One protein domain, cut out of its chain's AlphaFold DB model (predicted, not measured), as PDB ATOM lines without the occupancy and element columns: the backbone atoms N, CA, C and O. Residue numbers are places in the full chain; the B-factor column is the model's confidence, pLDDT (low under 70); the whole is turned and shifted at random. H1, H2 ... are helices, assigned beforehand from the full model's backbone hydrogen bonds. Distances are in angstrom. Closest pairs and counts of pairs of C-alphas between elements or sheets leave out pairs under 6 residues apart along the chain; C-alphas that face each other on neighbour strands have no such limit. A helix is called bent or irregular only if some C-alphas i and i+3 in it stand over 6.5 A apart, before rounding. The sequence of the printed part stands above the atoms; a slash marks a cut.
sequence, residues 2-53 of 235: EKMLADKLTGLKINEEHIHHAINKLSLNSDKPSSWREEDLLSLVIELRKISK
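This is residues 2 to 53 of the 235 residues of the protein "DUF933 domain-containing protein" of Thermoplasmatales archaeon (UniProt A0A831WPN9). Three helices at steep angles to each other make a small compact body: H2 reaches across from H1 to H3, touching both, and the centres of the three make a triangle. A long loop, residues 26 to 37, swings from the last residue of H2 round to the first residue of H3, the longest helix. The printed part has 52 residues, with three named helices in the order H1, H2, H3 and no named strand, and its class is all helix. It is compact, with a radius of gyration of the C-alphas of 10.1 A, and rounded, with spans of 26 by 20 by 17 A.

H3, residues 38 to 52, is the longest helix by residues and touches H2, residues 16 to 25. Their closest C-alphas are those of Ala 22 and Glu 47, 5.9 A apart, and their centres are 10.1 A apart. H2 and H3 run opposite ways at a steep tilt of 56 degrees. H2 also touches H1, residues 2 to 12, where the closest C-alphas are those of Ala 6 and Glu 16, 5.4 A apart. H1 and H2 run opposite ways at a steep tilt of 67 degrees, with their centres 12.0 A apart. H1 and H3 are only just apart, with their closest C-alphas 8.3 A from each other. In H2 and H3 every O i to N i+4 pair is within hydrogen-bond range, while in H1 5 of 7 are.

H3 has 15 residues, from C-alpha 38 at (33.312, 32.674, 53.893) to C-alpha 52 at (42.535, 39.511, 36.728), a length of 20.7 A. H2 has 10 residues, from Glu 16 to Lys 25, and measures 14.2 A from first to last C-alpha. H1 has 11 residues, begins with C-alpha 2 at (47.453, 42.624, 50.023) and measures 14.6 A from first to last C-alpha. H1 is irregular: C-alphas 8 and 11 are 7.6 A apart, against about 5 A in a regular helix, and its line is a rough one.

The two C-alphas farthest apart are those of Ser 35 and Lys 53, at 26.9 A, and the first and last printed C-alphas, those of Glu 2 and Lys 53, are 18.1 A apart. The link from H1 to H2, with 3 residues, is tight. The link from H2 to H3, with 12 residues, is long, and its C-alphas lie 9 to 14 A from the mean of the C-alphas. The printed part runs from residue 2 to residue 53 of a full chain of 235 residues and has no cut. The mean pLDDT of the printed part of this model is 91.1, and no printed residue is under 70.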
ATOM      1  N   GLU A   2      47.415  42.622  51.495       87.38
ATOM      2  CA  GLU A   2      47.453  42.624  50.023       87.38
ATOM      3  C   GLU A   2      48.696  41.943  49.446       87.38
ATOM      4  O   GLU A   2      48.554  40.943  48.752       87.38
ATOM      5  N   LYS A   3      49.899  42.381  49.840       89.81
ATOM      6  CA  LYS A   3      51.168  41.743  49.454       89.81
ATOM      7  C   LYS A   3      51.213  40.240  49.736       89.81
ATOM      8  O   LYS A   3      51.520  39.447  48.860       89.81
ATOM      9  N   MET A   4      50.814  39.829  50.940       91.31
ATOM     10  CA  MET A   4      50.787  38.412  51.320       91.31
ATOM     11  C   MET A   4      49.831  37.592  50.434       91.31
ATOM     12  O   MET A   4      50.117  36.442  50.101       91.31
ATOM     13  N   LEU A   5      48.677  38.158  50.074       88.62
ATOM     14  CA  LEU A   5      47.733  37.513  49.163       88.62
ATOM     15  C   LEU A   5      48.274  37.493  47.724       88.62
ATOM     16  O   LEU A   5      48.128  36.471  47.057       88.62
ATOM     17  N   ALA A   6      48.941  38.557  47.269       91.31
ATOM     18  CA  ALA A   6      49.588  38.616  45.958       91.31
ATOM     19  C   ALA A   6      50.687  37.554  45.833       91.31
ATOM     20  O   ALA A   6      50.696  36.799  44.863       91.31
ATOM     21  N   ASP A   7      51.537  37.404  46.851       91.69
ATOM     22  CA  ASP A   7      52.595  36.387  46.893       91.69
ATOM     23  C   ASP A   7      52.010  34.970  46.759       91.69
ATOM     24  O   ASP A   7      52.484  34.150  45.972       91.69
ATOM     25  N   LYS A   8      50.905  34.683  47.463       91.62
ATOM     26  CA  LYS A   8      50.211  33.387  47.358       91.62
ATOM     27  C   LYS A   8      49.534  33.169  46.004       91.62
ATOM     28  O   LYS A   8      49.417  32.030  45.557       91.62
ATOM     29  N   LEU A   9      49.070  34.238  45.360       90.12
ATOM     30  CA  LEU A   9      48.333  34.199  44.094       90.12
ATOM     31  C   LEU A   9      49.201  34.562  42.880       90.12
ATOM     32  O   LEU A   9      48.683  34.713  41.770       90.12
ATOM     33  N   THR A  10      50.521  34.641  43.056       89.06
ATOM     34  CA  THR A  10      51.464  35.031  41.999       89.06
ATOM     35  C   THR A  10      51.378  34.087  40.799       89.06
ATOM     36  O   THR A  10      51.387  34.536  39.653       89.06
ATOM     37  N   GLY A  11      51.163  32.785  41.039       89.94
ATOM     38  CA  GLY A  11      50.961  31.787  39.979       89.94
ATOM     39  C   GLY A  11      49.749  32.055  39.072       89.94
ATOM     40  O   GLY A  11      49.698  31.559  37.951       89.94
ATOM     41  N   LEU A  12      48.795  32.881  39.516       89.44
ATOM     42  CA  LEU A  12      47.611  33.280  38.747       89.44
ATOM     43  C   LEU A  12      47.762  34.658  38.085       89.44
ATOM     44  O   LEU A  12      46.798  35.153  37.487       89.44
ATOM     45  N   LYS A  13      48.948  35.279  38.170       89.19
ATOM     46  CA  LYS A  13      49.213  36.661  37.735       89.19
ATOM     47  C   LYS A  13      48.262  37.672  38.391       89.19
ATOM     48  O   LYS A  13      47.722  38.556  37.729       89.19
ATOM     49  N   ILE A  14      48.005  37.504  39.686       92.31
ATOM     50  CA  ILE A  14      47.257  38.470  40.495       92.31
ATOM     51  C   ILE A  14      48.285  39.326  41.238       92.31
ATOM     52  O   ILE A  14      49.089  38.786  41.991       92.31
ATOM     53  N   ASN A  15      48.279  40.638  40.990       91.06
ATOM     54  CA  ASN A  15      49.183  41.592  41.628       91.06
ATOM     55  C   ASN A  15      48.506  42.273  42.835       91.06
ATOM     56  O   ASN A  15      47.317  42.071  43.103       91.06
ATOM     57  N   GLU A  16      49.278  43.077  43.566       92.81
ATOM     58  CA  GLU A  16      48.786  43.825  44.730       92.81
ATOM     59  C   GLU A  16      47.660  44.799  44.348       92.81
ATOM     60  O   GLU A  16      46.655  44.869  45.052       92.81
ATOM     61  N   GLU A  17      47.762  45.459  43.189       91.38
ATOM     62  CA  GLU A  17      46.752  46.405  42.692       91.38
ATOM     63  C   GLU A  17      45.381  45.753  42.471       91.38
ATOM     64  O   GLU A  17      44.356  46.315  42.859       91.38
ATOM     65  N   HIS A  18      45.336  44.540  41.909       92.44
ATOM     66  CA  HIS A  18      44.090  43.791  41.731       92.44
ATOM     67  C   HIS A  18      43.414  43.497  43.075       92.44
ATOM     68  O   HIS A  18      42.190  43.588  43.190       92.44
ATOM     69  N   ILE A  19      44.203  43.140  44.092       92.69
ATOM     70  CA  ILE A  19      43.701  42.805  45.430       92.69
ATOM     71  C   ILE A  19      43.213  44.058  46.138       92.69
ATOM     72  O   ILE A  19      42.106  44.049  46.677       92.69
ATOM     73  N   HIS A  20      43.985  45.137  46.066       93.12
ATOM     74  CA  HIS A  20      43.593  46.436  46.588       93.12
ATOM     75  C   HIS A  20      42.267  46.908  45.968       93.12
ATOM     76  O   HIS A  20      41.327  47.262  46.680       93.12
ATOM     77  N   HIS A  21      42.138  46.821  44.638       92.12
ATOM     78  CA  HIS A  21      40.914  47.199  43.933       92.12
ATOM     79  C   HIS A  21      39.706  46.348  44.357       92.12
ATOM     80  O   HIS A  21      38.627  46.887  44.602       92.12
ATOM     81  N   ALA A  22      39.881  45.029  44.492       93.62
ATOM     82  CA  ALA A  22      38.804  44.126  44.893       93.62
ATOM     83  C   ALA A  22      38.343  44.357  46.345       93.62
ATOM     84  O   ALA A  22      37.140  44.386  46.605       93.62
ATOM     85  N   ILE A  23      39.279  44.568  47.279       92.62
ATOM     86  CA  ILE A  23      38.982  44.871  48.690       92.62
ATOM     87  C   ILE A  23      38.204  46.182  48.804       92.62
ATOM     88  O   ILE A  23      37.162  46.213  49.459       92.62
ATOM     89  N   ASN A  24      38.671  47.236  48.125       92.94
ATOM     90  CA  ASN A  24      38.015  48.543  48.139       92.94
ATOM     91  C   ASN A  24      36.609  48.480  47.543       92.94
ATOM     92  O   ASN A  24      35.675  49.055  48.094       92.94
ATOM     93  N   LYS A  25      36.432  47.749  46.437       92.88
ATOM     94  CA  LYS A  25      35.130  47.602  45.775       92.88
ATOM     95  C   LYS A  25      34.099  46.869  46.634       92.88
ATOM     96  O   LYS A  25      32.912  47.168  46.544       92.88
ATOM     97  N   LEU A  26      34.544  45.914  47.446       92.50
ATOM     98  CA  LEU A  26      33.694  45.157  48.366       92.50
ATOM     99  C   LEU A  26      33.611  45.789  49.763       92.50
ATOM    100  O   LEU A  26      32.928  45.247  50.630       92.50
ATOM    101  N   SER A  27      34.294  46.918  49.988       91.31
ATOM    102  CA  SER A  27      34.384  47.599  51.284       91.31
ATOM    103  C   SER A  27      34.807  46.664  52.428       91.31
ATOM    104  O   SER A  27      34.316  46.776  53.554       91.31
ATOM    105  N   LEU A  28      35.703  45.712  52.144       90.19
ATOM    106  CA  LEU A  28      36.197  44.770  53.148       90.19
ATOM    107  C   LEU A  28      37.206  45.452  54.071       90.19
ATOM    108  O   LEU A  28      38.063  46.216  53.635       90.19
ATOM    109  N   ASN A  29      37.144  45.131  55.365       87.25
ATOM    110  CA  ASN A  29      38.081  45.677  56.341       87.25
ATOM    111  C   ASN A  29      39.448  44.981  56.217       87.25
ATOM    112  O   ASN A  29      39.630  43.868  56.714       87.25
ATOM    113  N   SER A  30      40.403  45.633  55.554       85.00
ATOM    114  CA  SER A  30      41.765  45.127  55.343       85.00
ATOM    115  C   SER A  30      42.611  45.061  56.622       85.00
ATOM    116  O   SER A  30      43.536  44.246  56.680       85.00
ATOM    117  N   ASP A  31      42.270  45.842  57.652       84.25
ATOM    118  CA  ASP A  31      42.961  45.868  58.951       84.25
ATOM    119  C   ASP A  31      42.580  44.681  59.842       84.25
ATOM    120  O   ASP A  31      43.342  44.282  60.725       84.25
ATOM    121  N   LYS A  32      41.410  44.074  59.603       87.38
ATOM    122  CA  LYS A  32      40.944  42.872  60.314       87.38
ATOM    123  C   LYS A  32      40.568  41.734  59.355       87.38
ATOM    124  O   LYS A  32      39.409  41.329  59.322       87.38
ATOM    125  N   PRO A  33      41.531  41.119  58.642       84.25
ATOM    126  CA  PRO A  33      41.247  39.985  57.755       84.25
ATOM    127  C   PRO A  33      40.619  38.783  58.474       84.25
ATOM    128  O   PRO A  33      39.888  38.006  57.873       84.25
ATOM    129  N   SER A  34      40.871  38.631  59.779       87.56
ATOM    130  CA  SER A  34      40.277  37.574  60.603       87.56
ATOM    131  C   SER A  34      38.764  37.710  60.794       87.56
ATOM    132  O   SER A  34      38.140  36.763  61.259       87.56
ATOM    133  N   SER A  35      38.168  38.871  60.492       89.38
ATOM    134  CA  SER A  35      36.714  39.066  60.559       89.38
ATOM    135  C   SER A  35      35.999  38.752  59.245       89.38
ATOM    136  O   SER A  35      34.781  38.894  59.188       89.38
ATOM    137  N   TRP A  36      36.728  38.384  58.186       91.69
ATOM    138  CA  TRP A  36      36.129  38.048  56.897       91.69
ATOM    139  C   TRP A  36      35.442  36.689  56.987       91.69
ATOM    140  O   TRP A  36      36.053  35.695  57.383       91.69
ATOM    141  N   ARG A  37      34.164  36.645  56.620       93.38
ATOM    142  CA  ARG A  37      33.377  35.411  56.569       93.38
ATOM    143  C   ARG A  37      33.619  34.698  55.240       93.38
ATOM    144  O   ARG A  37      34.131  35.283  54.287       93.38
ATOM    145  N   GLU A  38      33.203  33.440  55.144       93.25
ATOM    146  CA  GLU A  38      33.312  32.674  53.893       93.25
ATOM    147  C   GLU A  38      32.594  33.356  52.716       93.25
ATOM    148  O   GLU A  38      33.105  33.356  51.599       93.25
ATOM    149  N   GLU A  39      31.456  34.010  52.970       94.19
ATOM    150  CA  GLU A  39      30.716  34.808  51.979       94.19
ATOM    151  C   GLU A  39      31.548  35.981  51.435       94.19
ATOM    152  O   GLU A  39      31.541  36.268  50.232       94.19
ATOM    153  N   ASP A  40      32.296  36.639  52.321       93.00
ATOM    154  CA  ASP A  40      33.143  37.785  51.996       93.00
ATOM    155  C   ASP A  40      34.354  37.319  51.171       93.00
ATOM    156  O   ASP A  40      34.706  37.929  50.159       93.00
ATOM    157  N   LEU A  41      34.939  36.174  51.546       92.31
ATOM    158  CA  LEU A  41      36.016  35.520  50.799       92.31
ATOM    159  C   LEU A  41      35.561  35.086  49.402       92.31
ATOM    160  O   LEU A  41      36.270  35.326  48.426       92.31
ATOM    161  N   LEU A  42      34.377  34.482  49.283       94.81
ATOM    162  CA  LEU A  42      33.823  34.078  47.990       94.81
ATOM    163  C   LEU A  42      33.589  35.296  47.090       94.81
ATOM    164  O   LEU A  42      33.953  35.277  45.913       94.81
ATOM    165  N   SER A  43      33.037  36.373  47.652       94.62
ATOM    166  CA  SER A  43      32.822  37.633  46.935       94.62
ATOM    167  C   SER A  43      34.143  38.239  46.458       94.62
ATOM    168  O   SER A  43      34.252  38.631  45.293       94.62
ATOM    169  N   LEU A  44      35.173  38.230  47.311       93.38
ATOM    170  CA  LEU A  44      36.522  38.681  46.967       93.38
ATOM    171  C   LEU A  44      37.117  37.867  45.817       93.38
ATOM    172  O   LEU A  44      37.645  38.444  44.870       93.38
ATOM    173  N   VAL A  45      37.000  36.539  45.856       93.12
ATOM    174  CA  VAL A  45      37.500  35.658  44.788       93.12
ATOM    175  C   VAL A  45      36.762  35.902  43.471       93.12
ATOM    176  O   VAL A  45      37.395  35.969  42.414       93.12
ATOM    177  N   ILE A  46      35.435  36.069  43.511       92.69
ATOM    178  CA  ILE A  46      34.633  36.382  42.319       92.69
ATOM    179  C   ILE A  46      35.102  37.696  41.693       92.69
ATOM    180  O   ILE A  46      35.256  37.765  40.472       92.69
ATOM    181  N   GLU A  47      35.339  38.720  42.509       93.25
ATOM    182  CA  GLU A  47      35.762  40.030  42.025       93.25
ATOM    183  C   GLU A  47      37.203  40.014  41.498       93.25
ATOM    184  O   GLU A  47      37.459  40.475  40.386       93.25
ATOM    185  N   LEU A  48      38.123  39.360  42.210       93.38
ATOM    186  CA  LEU A  48      39.497  39.135  41.752       93.38
ATOM    187  C   LEU A  48      39.555  38.403  40.412       93.38
ATOM    188  O   LEU A  48      40.372  38.742  39.551       93.38
ATOM    189  N   ARG A  49      38.691  37.403  40.203       92.25
ATOM    190  CA  ARG A  49      38.599  36.704  38.917       92.25
ATOM    191  C   ARG A  49      38.166  37.659  37.812       92.25
ATOM    192  O   ARG A  49      38.754  37.609  36.741       92.25
ATOM    193  N   LYS A  50      37.173  38.523  38.046       90.75
ATOM    194  CA  LYS A  50      36.711  39.492  37.032       90.75
ATOM    195  C   LYS A  50      37.810  40.477  36.635       90.75
ATOM    196  O   LYS A  50      37.974  40.721  35.447       90.75
ATOM    197  N   ILE A  51      38.565  40.992  37.607       90.31
ATOM    198  CA  ILE A  51      39.651  41.957  37.370       90.31
ATOM    199  C   ILE A  51      40.834  41.281  36.669       90.31
ATOM    200  O   ILE A  51      41.318  41.757  35.651       90.31
ATOM    201  N   SER A  52      41.300  40.150  37.202       90.94
ATOM    202  CA  SER A  52      42.535  39.511  36.728       90.94
ATOM    203  C   SER A  52      42.355  38.630  35.490       90.94
ATOM    204  O   SER A  52      43.348  38.252  34.859       90.94
ATOM    205  N   LYS A  53      41.117  38.221  35.192       91.19
ATOM    206  CA  LYS A  53      40.732  37.376  34.052       91.19
ATOM    207  C   LYS A  53      39.470  37.955  33.408       91.19
ATOM    208  O   LYS A  53      38.396  37.346  33.492       91.19
TER     209      LYS A  53